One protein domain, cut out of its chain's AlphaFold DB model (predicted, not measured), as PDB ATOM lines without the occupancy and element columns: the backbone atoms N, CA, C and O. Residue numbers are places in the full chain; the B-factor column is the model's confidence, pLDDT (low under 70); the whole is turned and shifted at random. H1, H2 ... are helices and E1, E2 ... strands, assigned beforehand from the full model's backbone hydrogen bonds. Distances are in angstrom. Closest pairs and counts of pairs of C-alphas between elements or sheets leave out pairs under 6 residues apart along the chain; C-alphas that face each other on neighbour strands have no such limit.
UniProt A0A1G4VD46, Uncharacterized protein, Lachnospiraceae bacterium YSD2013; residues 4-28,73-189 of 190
ATOM      1  N   ASN A   4     -16.189  34.007  15.057       51.59
ATOM      2  CA  ASN A   4     -14.896  34.622  14.749       51.59
ATOM      3  C   ASN A   4     -14.023  34.872  15.996       51.59
ATOM      4  O   ASN A   4     -12.819  34.641  15.935       51.59
ATOM      5  N   ILE A   5     -14.612  35.211  17.151       52.75
ATOM      6  CA  ILE A   5     -13.864  35.468  18.403       52.75
ATOM      7  C   ILE A   5     -13.277  34.183  19.009       52.75
ATOM      8  O   ILE A   5     -12.166  34.184  19.536       52.75
ATOM      9  N   LYS A   6     -13.967  33.044  18.852       53.00
ATOM     10  CA  LYS A   6     -13.461  31.737  19.309       53.00
ATOM     11  C   LYS A   6     -12.166  31.327  18.601       53.00
ATOM     12  O   LYS A   6     -11.352  30.635  19.197       53.00
ATOM     13  N   LEU A   7     -11.982  31.744  17.346       44.25
ATOM     14  CA  LEU A   7     -10.788  31.420  16.567       44.25
ATOM     15  C   LEU A   7      -9.590  32.282  16.998       44.25
ATOM     16  O   LEU A   7      -8.499  31.751  17.156       44.25
ATOM     17  N   ALA A   8      -9.818  33.572  17.274       51.28
ATOM     18  CA  ALA A   8      -8.809  34.487  17.812       51.28
ATOM     19  C   ALA A   8      -8.262  34.011  19.172       51.28
ATOM     20  O   ALA A   8      -7.051  33.918  19.357       51.28
ATOM     21  N   ALA A   9      -9.147  33.616  20.094       51.06
ATOM     22  CA  ALA A   9      -8.755  33.183  21.438       51.06
ATOM     23  C   ALA A   9      -7.963  31.856  21.459       51.06
ATOM     24  O   ALA A   9      -7.034  31.707  22.249       51.06
ATOM     25  N   VAL A  10      -8.295  30.900  20.581       46.97
ATOM     26  CA  VAL A  10      -7.619  29.585  20.507       46.97
ATOM     27  C   VAL A  10      -6.211  29.687  19.904       46.97
ATOM     28  O   VAL A  10      -5.302  28.959  20.308       46.97
ATOM     29  N   VAL A  11      -6.007  30.609  18.958       50.97
ATOM     30  CA  VAL A  11      -4.696  30.830  18.327       50.97
ATOM     31  C   VAL A  11      -3.709  31.481  19.310       50.97
ATOM     32  O   VAL A  11      -2.551  31.077  19.360       50.97
ATOM     33  N   LEU A  12      -4.182  32.391  20.170       54.81
ATOM     34  CA  LEU A  12      -3.384  33.053  21.214       54.81
ATOM     35  C   LEU A  12      -2.892  32.109  22.317       54.81
ATOM     36  O   LEU A  12      -1.715  32.132  22.678       54.81
ATOM     37  N   ALA A  13      -3.773  31.243  22.818       51.34
ATOM     38  CA  ALA A  13      -3.437  30.270  23.860       51.34
ATOM     39  C   ALA A  13      -2.326  29.297  23.422       51.34
ATOM     40  O   ALA A  13      -1.486  28.896  24.224       51.34
ATOM     41  N   SER A  14      -2.281  28.968  22.128       47.44
ATOM     42  CA  SER A  14      -1.280  28.057  21.561       47.44
ATOM     43  C   SER A  14       0.127  28.676  21.498       47.44
ATOM     44  O   SER A  14       1.113  27.945  21.560       47.44
ATOM     45  N   MET A  15       0.242  30.008  21.419       54.78
ATOM     46  CA  MET A  15       1.532  30.717  21.353       54.78
ATOM     47  C   MET A  15       2.161  30.974  22.713       54.78
ATOM     48  O   MET A  15       3.366  30.797  22.872       54.78
ATOM     49  N   LEU A  16       1.350  31.357  23.703       54.59
ATOM     50  CA  LEU A  16       1.832  31.616  25.062       54.59
ATOM     51  C   LEU A  16       2.469  30.363  25.690       54.59
ATOM     52  O   LEU A  16       3.456  30.465  26.414       54.59
ATOM     53  N   VAL A  17       1.990  29.167  25.326       47.94
ATOM     54  CA  VAL A  17       2.578  27.885  25.758       47.94
ATOM     55  C   VAL A  17       3.930  27.599  25.087       47.94
ATOM     56  O   VAL A  17       4.820  27.031  25.722       47.94
ATOM     57  N   LEU A  18       4.130  28.007  23.829       44.22
ATOM     58  CA  LEU A  18       5.394  27.783  23.110       44.22
ATOM     59  C   LEU A  18       6.549  28.609  23.702       44.22
ATOM     60  O   LEU A  18       7.679  28.120  23.757       44.22
ATOM     61  N   ALA A  19       6.262  29.809  24.217       47.81
ATOM     62  CA  ALA A  19       7.251  30.659  24.880       47.81
ATOM     63  C   ALA A  19       7.720  30.095  26.238       47.81
ATOM     64  O   ALA A  19       8.889  30.234  26.591       47.81
ATOM     65  N   ALA A  20       6.842  29.407  26.975       43.50
ATOM     66  CA  ALA A  20       7.163  28.853  28.292       43.50
ATOM     67  C   ALA A  20       7.832  27.465  28.244       43.50
ATOM     68  O   ALA A  20       8.662  27.151  29.099       43.50
ATOM     69  N   CYS A  21       7.509  26.642  27.238       39.97
ATOM     70  CA  CYS A  21       7.984  25.254  27.144       39.97
ATOM     71  C   CYS A  21       9.210  25.059  26.228       39.97
ATOM     72  O   CYS A  21       9.844  24.011  26.277       39.97
ATOM     73  N   GLY A  22       9.548  26.030  25.367       39.31
ATOM     74  CA  GLY A  22      10.565  25.837  24.322       39.31
ATOM     75  C   GLY A  22      11.998  26.260  24.665       39.31
ATOM     76  O   GLY A  22      12.920  25.873  23.949       39.31
ATOM     77  N   LYS A  23      12.217  27.080  25.706       40.56
ATOM     78  CA  LYS A  23      13.531  27.726  25.920       40.56
ATOM     79  C   LYS A  23      13.924  28.019  27.367       40.56
ATOM     80  O   LYS A  23      15.037  28.493  27.574       40.56
ATOM     81  N   THR A  24      13.102  27.708  28.367       41.53
ATOM     82  CA  THR A  24      13.518  27.834  29.781       41.53
ATOM     83  C   THR A  24      14.695  26.904  30.103       41.53
ATOM     84  O   THR A  24      15.631  27.332  30.769       41.53
ATOM     85  N   GLU A  25      14.771  25.717  29.485       37.09
ATOM     86  CA  GLU A  25      15.965  24.851  29.553       37.09
ATOM     87  C   GLU A  25      17.203  25.450  28.851       37.09
ATOM     88  O   GLU A  25      18.336  25.135  29.209       37.09
ATOM     89  N   SER A  26      17.027  26.335  27.862       37.78
ATOM     90  CA  SER A  26      18.146  26.946  27.126       37.78
ATOM     91  C   SER A  26      18.660  28.242  27.757       37.78
ATOM     92  O   SER A  26      19.828  28.572  27.555       37.78
ATOM     93  N   VAL A  27      17.839  28.972  28.523       38.22
ATOM     94  CA  VAL A  27      18.294  30.171  29.256       38.22
ATOM     95  C   VAL A  27      19.109  29.775  30.491       38.22
ATOM     96  O   VAL A  27      20.159  30.371  30.722       38.22
ATOM     97  N   GLU A  28      18.726  28.709  31.208       37.41
ATOM     98  CA  GLU A  28      19.573  28.149  32.277       37.41
ATOM     99  C   GLU A  28      20.880  27.547  31.727       37.41
ATOM    100  O   GLU A  28      21.927  27.638  32.370       37.41
ATOM    101  N   ALA A  73     -27.073  47.453  21.655       50.91
ATOM    102  CA  ALA A  73     -26.234  48.354  22.401       50.91
ATOM    103  C   ALA A  73     -24.968  48.481  21.553       50.91
ATOM    104  O   ALA A  73     -24.184  47.538  21.469       50.91
ATOM    105  N   THR A  74     -24.825  49.603  20.845       65.75
ATOM    106  CA  THR A  74     -23.612  49.932  20.098       65.75
ATOM    107  C   THR A  74     -22.522  50.176  21.132       65.75
ATOM    108  O   THR A  74     -22.323  51.305  21.587       65.75
ATOM    109  N   ALA A  75     -21.911  49.091  21.603       80.50
ATOM    110  CA  ALA A  75     -20.803  49.146  22.532       80.50
ATOM    111  C   ALA A  75     -19.726  50.049  21.928       80.50
ATOM    112  O   ALA A  75     -19.356  49.888  20.767       80.50
ATOM    113  N   SER A  76     -19.284  51.042  22.694       84.94
ATOM    114  CA  SER A  76     -18.230  51.959  22.246       84.94
ATOM    115  C   SER A  76     -16.847  51.455  22.655       84.94
ATOM    116  O   SER A  76     -15.840  51.933  22.139       84.94
ATOM    117  N   THR A  77     -16.809  50.488  23.576       90.50
ATOM    118  CA  THR A  77     -15.596  49.861  24.096       90.50
ATOM    119  C   THR A  77     -15.711  48.343  24.148       90.50
ATOM    120  O   THR A  77     -16.815  47.787  24.200       90.50
ATOM    121  N   LEU A  78     -14.565  47.661  24.132       88.69
ATOM    122  CA  LEU A  78     -14.522  46.200  24.179       88.69
ATOM    123  C   LEU A  78     -15.021  45.660  25.531       88.69
ATOM    124  O   LEU A  78     -15.697  44.631  25.569       88.69
ATOM    125  N   GLU A  79     -14.772  46.385  26.625       89.12
ATOM    126  CA  GLU A  79     -15.388  46.125  27.936       89.12
ATOM    127  C   GLU A  79     -16.923  46.116  27.863       89.12
ATOM    128  O   GLU A  79     -17.561  45.150  28.287       89.12
ATOM    129  N   GLU A  80     -17.535  47.155  27.283       88.62
ATOM    130  CA  GLU A  80     -18.993  47.220  27.120       88.62
ATOM    131  C   GLU A  80     -19.511  46.122  26.188       88.62
ATOM    132  O   GLU A  80     -20.581  45.554  26.422       88.62
ATOM    133  N   TYR A  81     -18.760  45.800  25.135       88.19
ATOM    134  CA  TYR A  81     -19.109  44.722  24.219       88.19
ATOM    135  C   TYR A  81     -19.185  43.387  24.960       88.19
ATOM    136  O   TYR A  81     -20.191  42.686  24.843       88.19
ATOM    137  N   PHE A  82     -18.182  43.055  25.770       87.81
ATOM    138  CA  PHE A  82     -18.176  41.819  26.549       87.81
ATOM    139  C   PHE A  82     -19.188  41.820  27.697       87.81
ATOM    140  O   PHE A  82     -19.765  40.770  27.978       87.81
ATOM    141  N   ALA A  83     -19.491  42.976  28.295       88.25
ATOM    142  CA  ALA A  83     -20.577  43.098  29.268       88.25
ATOM    143  C   ALA A  83     -21.951  42.765  28.654       88.25
ATOM    144  O   ALA A  83     -22.802  42.171  29.317       88.25
ATOM    145  N   ASN A  84     -22.155  43.103  27.375       85.75
ATOM    146  CA  ASN A  84     -23.371  42.776  26.625       85.75
ATOM    147  C   ASN A  84     -23.332  41.377  25.977       85.75
ATOM    148  O   ASN A  84     -24.376  40.840  25.609       85.75
ATOM    149  N   ASN A  85     -22.147  40.773  25.857       83.44
ATOM    150  CA  ASN A  85     -21.909  39.490  25.193       83.44
ATOM    151  C   ASN A  85     -21.131  38.523  26.105       83.44
ATOM    152  O   ASN A  85     -20.086  37.995  25.720       83.44
ATOM    153  N   ASP A  86     -21.666  38.250  27.303       84.50
ATOM    154  CA  ASP A  86     -21.023  37.383  28.309       84.50
ATOM    155  C   ASP A  86     -20.588  36.030  27.725       84.50
ATOM    156  O   ASP A  86     -19.473  35.585  27.963       84.50
ATOM    157  N   ALA A  87     -21.393  35.408  26.859       82.88
ATOM    158  CA  ALA A  87     -21.027  34.136  26.236       82.88
ATOM    159  C   ALA A  87     -19.719  34.195  25.416       82.88
ATOM    160  O   ALA A  87     -18.997  33.197  25.348       82.88
ATOM    161  N   GLU A  88     -19.408  35.332  24.784       83.12
ATOM    162  CA  GLU A  88     -18.152  35.522  24.043       83.12
ATOM    163  C   GLU A  88     -16.987  35.798  24.994       83.12
ATOM    164  O   GLU A  88     -15.908  35.229  24.815       83.12
ATOM    165  N   TYR A  89     -17.230  36.567  26.058       84.50
ATOM    166  CA  TYR A  89     -16.255  36.783  27.124       84.50
ATOM    167  C   TYR A  89     -15.876  35.472  27.827       84.50
ATOM    168  O   TYR A  89     -14.696  35.144  27.939       84.50
ATOM    169  N   GLN A  90     -16.860  34.657  28.216       83.69
ATOM    170  CA  GLN A  90     -16.631  33.350  28.838       83.69
ATOM    171  C   GLN A  90     -15.920  32.380  27.890       83.69
ATOM    172  O   GLN A  90     -15.073  31.602  28.324       83.69
ATOM    173  N   ALA A  91     -16.215  32.425  26.587       81.94
ATOM    174  CA  ALA A  91     -15.510  31.603  25.605       81.94
ATOM    175  C   ALA A  91     -14.022  31.978  25.491       81.94
ATOM    176  O   ALA A  91     -13.187  31.093  25.306       81.94
ATOM    177  N   MET A  92     -13.693  33.266  25.625       83.62
ATOM    178  CA  MET A  92     -12.311  33.731  25.705       83.62
ATOM    179  C   MET A  92     -11.661  33.309  27.032       83.62
ATOM    180  O   MET A  92     -10.586  32.717  27.022       83.62
ATOM    181  N   LYS A  93     -12.337  33.528  28.167       85.00
ATOM    182  CA  LYS A  93     -11.844  33.157  29.507       85.00
ATOM    183  C   LYS A  93     -11.648  31.654  29.693       85.00
ATOM    184  O   LYS A  93     -10.772  31.244  30.442       85.00
ATOM    185  N   ALA A  94     -12.380  30.816  28.962       85.38
ATOM    186  CA  ALA A  94     -12.190  29.365  28.986       85.38
ATOM    187  C   ALA A  94     -10.761  28.921  28.598       85.38
ATOM    188  O   ALA A  94     -10.355  27.809  28.939       85.38
ATOM    189  N   GLN A  95      -9.983  29.774  27.919       79.56
ATOM    190  CA  GLN A  95      -8.576  29.501  27.614       79.56
ATOM    191  C   GLN A  95      -7.683  29.472  28.862       79.56
ATOM    192  O   GLN A  95      -6.702  28.736  28.868       79.56
ATOM    193  N   GLU A  96      -8.041  30.178  29.939       84.38
ATOM    194  CA  GLU A  96      -7.295  30.143  31.211       84.38
ATOM    195  C   GLU A  96      -7.252  28.734  31.811       84.38
ATOM    196  O   GLU A  96      -6.275  28.336  32.431       84.38
ATOM    197  N   ALA A  97      -8.297  27.933  31.584       82.06
ATOM    198  CA  ALA A  97      -8.317  26.536  32.011       82.06
ATOM    199  C   ALA A  97      -7.476  25.619  31.104       82.06
ATOM    200  O   ALA A  97      -7.175  24.490  31.486       82.06
ATOM    201  N   SER A  98      -7.142  26.075  29.892       79.88
ATOM    202  CA  SER A  98      -6.373  25.310  28.901       79.88
ATOM    203  C   SER A  98      -4.876  25.612  28.959       79.88
ATOM    204  O   SER A  98      -4.077  24.799  28.500       79.88
ATOM    205  N   VAL A  99      -4.499  26.764  29.518       80.88
ATOM    206  CA  VAL A  99      -3.117  27.233  29.620       80.88
ATOM    207  C   VAL A  99      -2.810  27.562  31.074       80.88
ATOM    208  O   VAL A  99      -3.268  28.569  31.605       80.88
ATOM    209  N   GLU A 100      -2.016  26.709  31.720       83.19
ATOM    210  CA  GLU A 100      -1.568  26.951  33.092       83.19
ATOM    211  C   GLU A 100      -0.760  28.254  33.174       83.19
ATOM    212  O   GLU A 100       0.099  28.509  32.331       83.19
ATOM    213  N   GLY A 101      -1.064  29.084  34.175       85.25
ATOM    214  CA  GLY A 101      -0.432  30.392  34.371       85.25
ATOM    215  C   GLY A 101      -1.037  31.533  33.545       85.25
ATOM    216  O   GLY A 101      -0.677  32.683  33.784       85.25
ATOM    217  N   LEU A 102      -1.971  31.265  32.623       88.56
ATOM    218  CA  LEU A 102      -2.624  32.309  31.829       88.56
ATOM    219  C   LEU A 102      -3.778  32.968  32.589       88.56
ATOM    220  O   LEU A 102      -4.693  32.304  33.072       88.56
ATOM    221  N   THR A 103      -3.771  34.295  32.599       91.06
ATOM    222  CA  THR A 103      -4.886  35.147  33.010       91.06
ATOM    223  C   THR A 103      -5.259  36.079  31.863       91.06
ATOM    224  O   THR A 103      -4.391  36.635  31.196       91.06
ATOM    225  N   ILE A 104      -6.555  36.251  31.629       90.25
ATOM    226  CA  ILE A 104      -7.137  37.101  30.598       90.25
ATOM    227  C   ILE A 104      -8.064  38.120  31.260       90.25
ATOM    228  O   ILE A 104      -9.015  37.760  31.965       90.25
ATOM    229  N   SER A 105      -7.834  39.396  30.992       91.62
ATOM    230  CA  SER A 105      -8.709  40.504  31.385       91.62
ATOM    231  C   SER A 105      -8.937  41.451  30.208       91.62
ATOM    232  O   SER A 105      -8.291  41.348  29.169       91.62
ATOM    233  N   VAL A 106      -9.925  42.334  30.336       89.81
ATOM    234  CA  VAL A 106     -10.236  43.347  29.323       89.81
ATOM    235  C   VAL A 106     -10.347  44.685  30.030       89.81
ATOM    236  O   VAL A 106     -11.058  44.775  31.028       89.81
ATOM    237  N   GLU A 107      -9.639  45.684  29.512       92.00
ATOM    238  CA  GLU A 107      -9.632  47.061  30.007       92.00
ATOM    239  C   GLU A 107      -9.753  48.023  28.814       92.00
ATOM    240  O   GLU A 107      -8.878  48.108  27.950       92.00
ATOM    241  N   GLY A 108     -10.869  48.741  28.720       92.62
ATOM    242  CA  GLY A 108     -11.243  49.581  27.590       92.62
ATOM    243  C   GLY A 108     -11.323  48.782  26.292       92.62
ATOM    244  O   GLY A 108     -12.216  47.953  26.120       92.62
ATOM    245  N   ASN A 109     -10.382  49.052  25.382       93.06
ATOM    246  CA  ASN A 109     -10.204  48.345  24.106       93.06
ATOM    247  C   ASN A 109      -8.989  47.405  24.116       93.06
ATOM    248  O   ASN A 109      -8.566  46.924  23.065       93.06
ATOM    249  N   VAL A 110      -8.413  47.152  25.292       92.25
ATOM    250  CA  VAL A 110      -7.240  46.301  25.459       92.25
ATOM    251  C   VAL A 110      -7.666  44.955  26.026       92.25
ATOM    252  O   VAL A 110      -8.333  44.896  27.057       92.25
ATOM    253  N   VAL A 111      -7.259  43.866  25.378       90.69
ATOM    254  CA  VAL A 111      -7.317  42.522  25.967       90.69
ATOM    255  C   VAL A 111      -5.946  42.207  26.542       90.69
ATOM    256  O   VAL A 111      -4.959  42.173  25.808       90.69
ATOM    257  N   LEU A 112      -5.883  42.000  27.850       90.88
ATOM    258  CA  LEU A 112      -4.656  41.690  28.566       90.88
ATOM    259  C   LEU A 112      -4.540  40.176  28.717       90.88
ATOM    260  O   LEU A 112      -5.432  39.533  29.265       90.88
ATOM    261  N   TYR A 113      -3.428  39.629  28.245       89.81
ATOM    262  CA  TYR A 113      -3.015  38.243  28.397       89.81
ATOM    263  C   TYR A 113      -1.773  38.215  29.284       89.81
ATOM    264  O   TYR A 113      -0.680  38.550  28.834       89.81
ATOM    265  N   THR A 114      -1.933  37.821  30.540       91.06
ATOM    266  CA  THR A 114      -0.837  37.717  31.506       91.06
ATOM    267  C   THR A 114      -0.459  36.259  31.701       91.06
ATOM    268  O   THR A 114      -1.309  35.448  32.056       91.06
ATOM    269  N   TYR A 115       0.810  35.922  31.501       89.19
ATOM    270  CA  TYR A 115       1.352  34.589  31.729       89.19
ATOM    271  C   TYR A 115       2.288  34.585  32.931       89.19
ATOM    272  O   TYR A 115       3.340  35.221  32.903       89.19
ATOM    273  N   ALA A 116       1.912  33.854  33.975       89.12
ATOM    274  CA  ALA A 116       2.756  33.620  35.134       89.12
ATOM    275  C   ALA A 116       3.766  32.507  34.837       89.12
ATOM    276  O   ALA A 116       3.412  31.334  34.713       89.12
ATOM    277  N   LEU A 117       5.035  32.885  34.731       85.56
ATOM    278  CA  LEU A 117       6.149  31.967  34.591       85.56
ATOM    279  C   LEU A 117       6.453  31.316  35.952       85.56
ATOM    280  O   LEU A 117       6.527  32.011  36.966       85.56
ATOM    281  N   PRO A 118       6.719  30.002  36.001       85.44
ATOM    282  CA  PRO A 118       7.091  29.303  37.230       85.44
ATOM    283  C   PRO A 118       8.578  29.502  37.592       85.44
ATOM    284  O   PRO A 118       9.231  28.574  38.062       85.44
ATOM    285  N   ILE A 119       9.132  30.690  37.339       80.88
ATOM    286  CA  ILE A 119      10.522  31.059  37.645       80.88
ATOM    287  C   ILE A 119      10.538  32.345  38.462       80.88
ATOM    288  O   ILE A 119       9.662  33.188  38.302       80.88
ATOM    289  N   GLU A 120      11.545  32.511  39.310       85.94
ATOM    290  CA  GLU A 120      11.841  33.796  39.941       85.94
ATOM    291  C   GLU A 120      12.923  34.493  39.125       85.94
ATOM    292  O   GLU A 120      13.950  33.883  38.811       85.94
ATOM    293  N   VAL A 121      12.687  35.753  38.769       83.50
ATOM    294  CA  VAL A 121      13.626  36.531  37.963       83.50
ATOM    295  C   VAL A 121      14.129  37.695  38.802       83.50
ATOM    296  O   VAL A 121      13.355  38.486  39.334       83.50
ATOM    297  N   ASP A 122      15.444  37.798  38.944       84.56
ATOM    298  CA  ASP A 122      16.066  38.922  39.633       84.56
ATOM    299  C   ASP A 122      16.393  40.060  38.650       84.56
ATOM    300  O   ASP A 122      16.435  39.873  37.434       84.56
ATOM    301  N   GLU A 123      16.673  41.256  39.174       81.31
ATOM    302  CA  GLU A 123      16.949  42.444  38.353       81.31
ATOM    303  C   GLU A 123      18.118  42.260  37.365       81.31
ATOM    304  O   GLU A 123      18.178  42.955  36.350       81.31
ATOM    305  N   THR A 124      19.053  41.339  37.632       82.81
ATOM    306  CA  THR A 124      20.198  41.080  36.749       82.81
ATOM    307  C   THR A 124      19.878  40.106  35.619       82.81
ATOM    308  O   THR A 124      20.511  40.184  34.566       82.81
ATOM    309  N   THR A 125      18.885  39.231  35.795       81.62
ATOM    310  CA  THR A 125      18.479  38.225  34.798       81.62
ATOM    311  C   THR A 125      17.250  38.651  33.993       81.62
ATOM    312  O   THR A 125      17.125  38.257  32.832       81.62
ATOM    313  N   ALA A 126      16.403  39.530  34.537       81.50
ATOM    314  CA  ALA A 126      15.258  40.138  33.849       81.50
ATOM    315  C   ALA A 126      15.557  40.646  32.426       81.50
ATOM    316  O   ALA A 126      14.846  40.240  31.504       81.50
ATOM    317  N   PRO A 127      16.617  41.445  32.176       85.06
ATOM    318  CA  PRO A 127      16.908  41.915  30.821       85.06
ATOM    319  C   PRO A 127      17.286  40.782  29.855       85.06
ATOM    320  O   PRO A 127      17.025  40.888  28.659       85.06
ATOM    321  N   THR A 128      17.879  39.690  30.345       84.81
ATOM    322  CA  THR A 128      18.204  38.519  29.517       84.81
ATOM    323  C   THR A 128      16.942  37.781  29.086       84.81
ATOM    324  O   THR A 128      16.817  37.430  27.913       84.81
ATOM    325  N   TYR A 129      15.990  37.586  30.001       83.94
ATOM    326  CA  TYR A 129      14.694  36.999  29.661       83.94
ATOM    327  C   TYR A 129      13.899  37.894  28.708       83.94
ATOM    328  O   TYR A 129      13.399  37.401  27.700       83.94
ATOM    329  N   ALA A 130      13.841  39.203  28.972       84.88
ATOM    330  CA  ALA A 130      13.168  40.165  28.102       84.88
ATOM    331  C   ALA A 130      13.709  40.113  26.664       84.88
ATOM    332  O   ALA A 130      12.936  39.967  25.720       84.88
ATOM    333  N   ALA A 131      15.037  40.143  26.498       83.56
ATOM    334  CA  ALA A 131      15.678  40.052  25.187       83.56
ATOM    335  C   ALA A 131      15.388  38.715  24.482       83.56
ATOM    336  O   ALA A 131      15.172  38.688  23.273       83.56
ATOM    337  N   ALA A 132      15.348  37.605  25.226       82.50
ATOM    338  CA  ALA A 132      15.006  36.300  24.666       82.50
ATOM    339  C   ALA A 132      13.544  36.235  24.187       82.50
ATOM    340  O   ALA A 132      13.279  35.665  23.128       82.50
ATOM    341  N   PHE A 133      12.604  36.827  24.933       83.56
ATOM    342  CA  PHE A 133      11.203  36.925  24.512       83.56
ATOM    343  C   PHE A 133      11.033  37.839  23.297       83.56
ATOM    344  O   PHE A 133      10.313  37.477  22.366       83.56
ATOM    345  N   GLU A 134      11.724  38.978  23.266       83.00
ATOM    346  CA  GLU A 134      11.717  39.889  22.120       83.00
ATOM    347  C   GLU A 134      12.254  39.209  20.854       83.00
ATOM    348  O   GLU A 134      11.588  39.223  19.818       83.00
ATOM    349  N   GLU A 135      13.409  38.539  20.942       80.06
ATOM    350  CA  GLU A 135      13.987  37.795  19.818       80.06
ATOM    351  C   GLU A 135      13.037  36.694  19.336       80.06
ATOM    352  O   GLU A 135      12.858  36.510  18.132       80.06
ATOM    353  N   GLN A 136      12.385  35.985  20.260       78.12
ATOM    354  CA  GLN A 136      11.425  34.940  19.920       78.12
ATOM    355  C   GLN A 136      10.197  35.509  19.195       78.12
ATOM    356  O   GLN A 136       9.784  34.948  18.180       78.12
ATOM    357  N   MET A 137       9.635  36.624  19.670       77.56
ATOM    358  CA  MET A 137       8.499  37.292  19.020       77.56
ATOM    359  C   MET A 137       8.880  37.837  17.640       77.56
ATOM    360  O   MET A 137       8.103  37.719  16.693       77.56
ATOM    361  N   ALA A 138      10.088  38.384  17.499       79.62
ATOM    362  CA  ALA A 138      10.603  38.864  16.220       79.62
ATOM    363  C   ALA A 138      10.884  37.718  15.231       79.62
ATOM    364  O   ALA A 138      10.622  37.851  14.031       79.62
ATOM    365  N   ALA A 139      11.396  36.584  15.718       74.69
ATOM    366  CA  ALA A 139      11.648  35.394  14.909       74.69
ATOM    367  C   ALA A 139      10.342  34.729  14.446       74.69
ATOM    368  O   ALA A 139      10.263  34.229  13.319       74.69
ATOM    369  N   ASP A 140       9.299  34.761  15.277       79.75
ATOM    370  CA  ASP A 140       8.002  34.150  14.994       79.75
ATOM    371  C   ASP A 140       7.026  35.124  14.306       79.75
ATOM    372  O   ASP A 140       5.944  35.468  14.787       79.75
ATOM    373  N   SER A 141       7.411  35.566  13.108       75.88
ATOM    374  CA  SER A 141       6.578  36.446  12.270       75.88
ATOM    375  C   SER A 141       5.200  35.854  11.930       75.88
ATOM    376  O   SER A 141       4.235  36.596  11.729       75.88
ATOM    377  N   ALA A 142       5.084  34.522  11.887       78.06
ATOM    378  CA  ALA A 142       3.811  33.831  11.712       78.06
ATOM    379  C   ALA A 142       2.889  34.067  12.914       78.06
ATOM    380  O   ALA A 142       1.702  34.352  12.721       78.06
ATOM    381  N   SER A 143       3.447  34.022  14.124       77.56
ATOM    382  CA  SER A 143       2.720  34.278  15.358       77.56
ATOM    383  C   SER A 143       2.243  35.717  15.468       77.56
ATOM    384  O   SER A 143       1.058  35.965  15.696       77.56
ATOM    385  N   VAL A 144       3.121  36.680  15.179       81.00
ATOM    386  CA  VAL A 144       2.740  38.100  15.124       81.00
ATOM    387  C   VAL A 144       1.624  38.326  14.103       81.00
ATOM    388  O   VAL A 144       0.632  38.989  14.400       81.00
ATOM    389  N   LYS A 145       1.720  37.729  12.909       84.44
ATOM    390  CA  LYS A 145       0.669  37.844  11.890       84.44
ATOM    391  C   LYS A 145      -0.668  37.278  12.377       84.44
ATOM    392  O   LYS A 145      -1.710  37.880  12.141       84.44
ATOM    393  N   GLN A 146      -0.643  36.133  13.045       83.12
ATOM    394  CA  GLN A 146      -1.832  35.510  13.619       83.12
ATOM    395  C   GLN A 146      -2.475  36.379  14.713       83.12
ATOM    396  O   GLN A 146      -3.700  36.470  14.752       83.12
ATOM    397  N   LEU A 147      -1.678  37.070  15.537       82.50
ATOM    398  CA  LEU A 147      -2.174  38.060  16.502       82.50
ATOM    399  C   LEU A 147      -2.844  39.246  15.805       82.50
ATOM    400  O   LEU A 147      -3.959  39.618  16.157       82.50
ATOM    401  N   VAL A 148      -2.211  39.785  14.764       88.81
ATOM    402  CA  VAL A 148      -2.779  40.870  13.950       88.81
ATOM    403  C   VAL A 148      -4.104  40.451  13.301       88.81
ATOM    404  O   VAL A 148      -5.079  41.204  13.319       88.81
ATOM    405  N   ASP A 149      -4.165  39.247  12.728       87.25
ATOM    406  CA  ASP A 149      -5.389  38.701  12.133       87.25
ATOM    407  C   ASP A 149      -6.484  38.501  13.200       87.25
ATOM    408  O   ASP A 149      -7.659  38.773  12.944       87.25
ATOM    409  N   ALA A 150      -6.108  38.083  14.411       85.19
ATOM    410  CA  ALA A 150      -7.019  37.942  15.540       85.19
ATOM    411  C   ALA A 150      -7.597  39.295  15.988       85.19
ATOM    412  O   ALA A 150      -8.816  39.397  16.131       85.19
ATOM    413  N   VAL A 151      -6.770  40.338  16.122       88.19
ATOM    414  CA  VAL A 151      -7.232  41.703  16.432       88.19
ATOM    415  C   VAL A 151      -8.248  42.169  15.391       88.19
ATOM    416  O   VAL A 151      -9.367  42.531  15.749       88.19
ATOM    417  N   LYS A 152      -7.926  42.048  14.095       89.38
ATOM    418  CA  LYS A 152      -8.843  42.422  13.001       89.38
ATOM    419  C   LYS A 152     -10.176  41.689  13.068       89.38
ATOM    420  O   LYS A 152     -11.213  42.269  12.758       89.38
ATOM    421  N   LEU A 153     -10.165  40.408  13.432       85.75
ATOM    422  CA  LEU A 153     -11.393  39.630  13.585       85.75
ATOM    423  C   LEU A 153     -12.247  40.132  14.749       85.75
ATOM    424  O   LEU A 153     -13.472  40.145  14.619       85.75
ATOM    425  N   VAL A 154     -11.633  40.544  15.862       84.56
ATOM    426  CA  VAL A 154     -12.368  41.147  16.981       84.56
ATOM    427  C   VAL A 154     -12.904  42.522  16.590       84.56
ATOM    428  O   VAL A 154     -14.076  42.784  16.848       84.56
ATOM    429  N   GLU A 155     -12.127  43.361  15.901       89.25
ATOM    430  CA  GLU A 155     -12.603  44.667  15.413       89.25
ATOM    431  C   GLU A 155     -13.801  44.503  14.467       89.25
ATOM    432  O   GLU A 155     -14.840  45.133  14.643       89.25
ATOM    433  N   GLN A 156     -13.716  43.573  13.513       86.75
ATOM    434  CA  GLN A 156     -14.819  43.270  12.594       86.75
ATOM    435  C   GLN A 156     -16.039  42.669  13.300       86.75
ATOM    436  O   GLN A 156     -17.171  42.922  12.893       86.75
ATOM    437  N   GLY A 157     -15.820  41.823  14.311       84.12
ATOM    438  CA  GLY A 157     -16.889  41.141  15.040       84.12
ATOM    439  C   GLY A 157     -17.624  42.042  16.030       84.12
ATOM    440  O   GLY A 157     -18.829  41.881  16.211       84.12
ATOM    441  N   SER A 158     -16.906  42.979  16.645       83.31
ATOM    442  CA  SER A 158     -17.443  43.921  17.631       83.31
ATOM    443  C   SER A 158     -17.882  45.256  17.024       83.31
ATOM    444  O   SER A 158     -18.696  45.951  17.624       83.31
ATOM    445  N   GLY A 159     -17.359  45.618  15.847       86.38
ATOM    446  CA  GLY A 159     -17.550  46.938  15.241       86.38
ATOM    447  C   GLY A 159     -16.739  48.052  15.914       86.38
ATOM    448  O   GLY A 159     -16.986  49.224  15.635       86.38
ATOM    449  N   ILE A 160     -15.803  47.702  16.802       88.38
ATOM    450  CA  ILE A 160     -14.974  48.637  17.568       88.38
ATOM    451  C   ILE A 160     -13.579  48.678  16.949       88.38
ATOM    452  O   ILE A 160     -12.954  47.640  16.761       88.38
ATOM    453  N   GLU A 161     -13.085  49.879  16.655       90.94
ATOM    454  CA  GLU A 161     -11.725  50.107  16.156       90.94
ATOM    455  C   GLU A 161     -10.739  50.386  17.303       90.94
ATOM    456  O   GLU A 161     -11.119  50.827  18.395       90.94
ATOM    457  N   GLY A 162      -9.450  50.186  17.033       90.12
ATOM    458  CA  GLY A 162      -8.374  50.486  17.977       90.12
ATOM    459  C   GLY A 162      -8.263  49.444  19.084       90.12
ATOM    460  O   GLY A 162      -7.946  49.788  20.224       90.12
ATOM    461  N   ILE A 163      -8.568  48.185  18.764       91.81
ATOM    462  CA  ILE A 163      -8.391  47.071  19.696       91.81
ATOM    463  C   ILE A 163      -6.911  46.711  19.773       91.81
ATOM    464  O   ILE A 163      -6.228  46.601  18.755       91.81
ATOM    465  N   VAL A 164      -6.425  46.497  20.995       92.56
ATOM    466  CA  VAL A 164      -5.038  46.110  21.265       92.56
ATOM    467  C   VAL A 164      -5.023  44.828  22.082       92.56
ATOM    468  O   VAL A 164      -5.740  44.698  23.072       92.56
ATOM    469  N   PHE A 165      -4.179  43.880  21.702       91.06
ATOM    470  CA  PHE A 165      -3.846  42.740  22.546       91.06
ATOM    471  C   PHE A 165      -2.525  43.015  23.249       91.06
ATOM    472  O   PHE A 165      -1.512  43.250  22.596       91.06
ATOM    473  N   SER A 166      -2.544  42.999  24.577       91.06
ATOM    474  CA  SER A 166      -1.365  43.183  25.418       91.06
ATOM    475  C   SER A 166      -0.972  41.836  26.005       91.06
ATOM    476  O   SER A 166      -1.724  41.262  26.785       91.06
ATOM    477  N   LEU A 167       0.192  41.326  25.632       88.94
ATOM    478  CA  LEU A 167       0.788  40.122  26.193       88.94
ATOM    479  C   LEU A 167       1.803  40.541  27.255       88.94
ATOM    480  O   LEU A 167       2.671  41.359  26.968       88.94
ATOM    481  N   SER A 168       1.710  39.987  28.458       90.06
ATOM    482  CA  SER A 168       2.640  40.240  29.562       90.06
ATOM    483  C   SER A 168       3.088  38.912  30.167       90.06
ATOM    484  O   SER A 168       2.271  38.025  30.409       90.06
ATOM    485  N   TYR A 169       4.386  38.768  30.395       88.75
ATOM    486  CA  TYR A 169       4.991  37.646  31.099       88.75
ATOM    487  C   TYR A 169       5.451  38.146  32.457       88.75
ATOM    488  O   TYR A 169       6.263  39.069  32.537       88.75
ATOM    489  N   VAL A 170       4.941  37.530  33.515       91.25
ATOM    490  CA  VAL A 170       5.293  37.855  34.896       91.25
ATOM    491  C   VAL A 170       6.002  36.674  35.537       91.25
ATOM    492  O   VAL A 170       5.710  35.525  35.216       91.25
ATOM    493  N   ASP A 171       6.951  36.939  36.422       90.38
ATOM    494  CA  ASP A 171       7.634  35.899  37.186       90.38
ATOM    495  C   ASP A 171       6.734  35.335  38.310       90.38
ATOM    496  O   ASP A 171       5.593  35.769  38.514       90.38
ATOM    497  N   ALA A 172       7.247  34.375  39.080       88.50
ATOM    498  CA  ALA A 172       6.536  33.759  40.199       88.50
ATOM    499  C   ALA A 172       6.198  34.748  41.337       88.50
ATOM    500  O   ALA A 172       5.321  34.462  42.158       88.50
ATOM    501  N   ASN A 173       6.857  35.911  41.380       88.06
ATOM    502  CA  ASN A 173       6.596  37.005  42.314       88.06
ATOM    503  C   ASN A 173       5.635  38.067  41.738       88.06
ATOM    504  O   ASN A 173       5.284  39.019  42.441       88.06
ATOM    505  N   GLY A 174       5.181  37.907  40.491       86.81
ATOM    506  CA  GLY A 174       4.312  38.855  39.793       86.81
ATOM    507  C   GLY A 174       5.048  40.066  39.215       86.81
ATOM    508  O   GLY A 174       4.405  41.064  38.888       86.81
ATOM    509  N   VAL A 175       6.376  40.011  39.110       88.31
ATOM    510  CA  VAL A 175       7.187  41.047  38.465       88.31
ATOM    511  C   VAL A 175       7.116  40.857  36.956       88.31
ATOM    512  O   VAL A 175       7.352  39.761  36.458       88.31
ATOM    513  N   GLU A 176       6.802  41.919  36.217       89.62
ATOM    514  CA  GLU A 176       6.802  41.881  34.755       89.62
ATOM    515  C   GLU A 176       8.223  41.697  34.210       89.62
ATOM    516  O   GLU A 176       9.129  42.481  34.494       89.62
ATOM    517  N   VAL A 177       8.397  40.642  33.419       88.31
ATOM    518  CA  VAL A 177       9.652  40.264  32.764       88.31
ATOM    519  C   VAL A 177       9.676  40.765  31.324       88.31
ATOM    520  O   VAL A 177      10.718  41.182  30.826       88.31
ATOM    521  N   TYR A 178       8.533  40.712  30.642       87.94
ATOM    522  CA  TYR A 178       8.391  41.153  29.258       87.94
ATOM    523  C   TYR A 178       6.938  41.511  28.962       87.94
ATOM    524  O   TYR A 178       6.031  40.800  29.393       87.94
ATOM    525  N   ALA A 179       6.724  42.555  28.164       89.69
ATOM    526  CA  ALA A 179       5.417  42.898  27.631       89.69
ATOM    527  C   ALA A 179       5.502  43.268  26.150       89.69
ATOM    528  O   ALA A 179       6.489  43.826  25.676       89.69
ATOM    529  N   CYS A 180       4.444  42.943  25.418       87.50
ATOM    530  CA  CYS A 180       4.286  43.228  24.001       87.50
ATOM    531  C   CYS A 180       2.837  43.622  23.728       87.50
ATOM    532  O   CYS A 180       1.906  43.008  24.248       87.50
ATOM    533  N   LYS A 181       2.640  44.630  22.882       91.06
ATOM    534  CA  LYS A 181       1.321  45.053  22.415       91.06
ATOM    535  C   LYS A 181       1.209  44.795  20.922       91.06
ATOM    536  O   LYS A 181       2.154  45.038  20.180       91.06
ATOM    537  N   VAL A 182       0.052  44.317  20.478       90.56
ATOM    538  CA  VAL A 182      -0.249  44.076  19.064       90.56
ATOM    539  C   VAL A 182      -1.593  44.702  18.720       90.56
ATOM    540  O   VAL A 182      -2.580  44.471  19.417       90.56
ATOM    541  N   ASP A 183      -1.629  45.472  17.636       93.25
ATOM    542  CA  ASP A 183      -2.851  46.013  17.039       93.25
ATOM    543  C   ASP A 183      -3.062  45.475  15.608       93.25
ATOM    544  O   ASP A 183      -2.319  44.617  15.121       93.25
ATOM    545  N   ALA A 184      -4.092  45.954  14.907       90.31
ATOM    546  CA  ALA A 184      -4.426  45.532  13.543       90.31
ATOM    547  C   ALA A 184      -3.323  45.797  12.486       90.31
ATOM    548  O   ALA A 184      -3.411  45.316  11.350       90.31
ATOM    549  N   ASN A 185      -2.278  46.542  12.825       90.62
ATOM    550  CA  ASN A 185      -1.161  46.909  11.962       90.62
ATOM    551  C   ASN A 185       0.136  46.169  12.310       90.62
ATOM    552  O   ASN A 185       1.044  46.153  11.477       90.62
ATOM    553  N   GLY A 186       0.233  45.533  13.479       86.62
ATOM    554  CA  GLY A 186       1.458  44.867  13.922       86.62
ATOM    555  C   GLY A 186       1.749  45.056  15.403       86.62
ATOM    556  O   GLY A 186       0.865  45.386  16.189       86.62
ATOM    557  N   VAL A 187       3.010  44.822  15.770       84.88
ATOM    558  CA  VAL A 187       3.520  45.116  17.113       84.88
ATOM    559  C   VAL A 187       3.530  46.629  17.323       84.88
ATOM    560  O   VAL A 187       3.991  47.377  16.459       84.88
ATOM    561  N   VAL A 188       3.018  47.063  18.468       85.00
ATOM    562  CA  VAL A 188       3.032  48.451  18.919       85.00
ATOM    563  C   VAL A 188       4.286  48.631  19.766       85.00
ATOM    564  O   VAL A 188       4.352  48.126  20.885       85.00
ATOM    565  N   GLU A 189       5.295  49.294  19.208       68.62
ATOM    566  CA  GLU A 189       6.492  49.691  19.954       68.62
ATOM    567  C   GLU A 189       6.124  50.831  20.930       68.62
ATOM    568  O   GLU A 189       5.439  51.779  20.530       68.62
TER     569      GLU A 189
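AT A GLANCE: This is residues 4 to 28 and 73 to 189 of the 190 residues of an uncharacterized protein of Lachnospiraceae bacterium YSD2013 (UniProt A0A1G4VD46). A strongly twisted sheet of five strands is covered on one face by helices, and its other face is bare; H1 runs over E2, with H4 and H6 on its two sides, and H5 covers E4. H2 sits beyond the far end of H1, off the sheet. The printed part has 142 residues, with six named helices and five named strands in the order H1 H2 H3 H4 E1 E2 H5 H6 E3 E4 E5; the class is mixed, helices and strands. The sheet is mixed, in the order E1, E2, E3, E4, E5. The whole is compact, with a radius of gyration of the C-alphas of 15.2 A, and elongated, spanning 50 by 27 by 22 A.

HOW THE PARTS SIT: H1, residues 4 to 21, and H2, residues 24 to 28, meet only through their link. H4, residues 86 to 97, touches residues 5 to 13 of H1, closest at C-alphas 92 and 9, 5.6 A, with a shallow tilt of 17 degrees, the same way. H3, residues 78 to 84, is on the sheet, over the edge strand E1, residues 102 to 107, and stands up from the sheet, its line rising 46 degrees out of the local plane; the closest C-alphas of H3 and E1 are those of Glu 79 and Val 106, 6.0 A apart. E1 and E2, residues 110 to 116, form a hairpin, with N 105 and O 112 within hydrogen-bond range at 3.0 A. H1 lies over E2 at a height over the sheet of 8.6 A. E2, then H5, residues 126 to 139, and H6, residues 141 to 158, then E3, residues 164 to 170, make a strand-helix-strand unit, two parallel neighbour strands joined through helices, with a right-handed crossover; N 113 and O 166 are 2.8 A apart. E3, E4, residues 176 to 183, and E5, residues 186 to 188, form a meander, each strand the antiparallel neighbour of the one before, with N 167 and O 180 at 2.8 A and N 188 and O 181 at 2.8 A. H5 runs along E4, at 12 degrees on the local plane. H6 touches H1, closest at C-alphas 150 and 8, 4.5 A, with a shallow tilt of 30 degrees, opposite ways. In two layers, helices H1, H3, H4, H5 and H6 are on one face of the sheet. Each O i to N i+4 pair is within hydrogen-bond range in H2, H3, H5 and H6, against 9 of 14 in H1 and 5 of 8 in H4.

IN THESE COORDINATES: H1 begins at C-alpha 4, (-14.896, 34.622, 14.749), and measures 27.7 A from first to last C-alpha; H6 measures 25.7 A, H5 19.9 A and H4 17.1 A. The short helices H3 and H2 measure 9.8 A and 6.6 A. E1 to E5 measure 16.4, 18.8, 19.0, 20.6 and 6.3 A. E5 ends at C-alpha 188, (3.032, 48.451, 18.919).

THE WHOLE: Residues 29 to 72 are cut out, and C-alphas 28 and 73, the two farthest apart, are 51.0 A apart. Of the links printed whole, E2 to H5 is short and the others are tight. The mean pLDDT of the printed part is 78.6; residues 4 to 28, 73 to 74 and 189 are under 70.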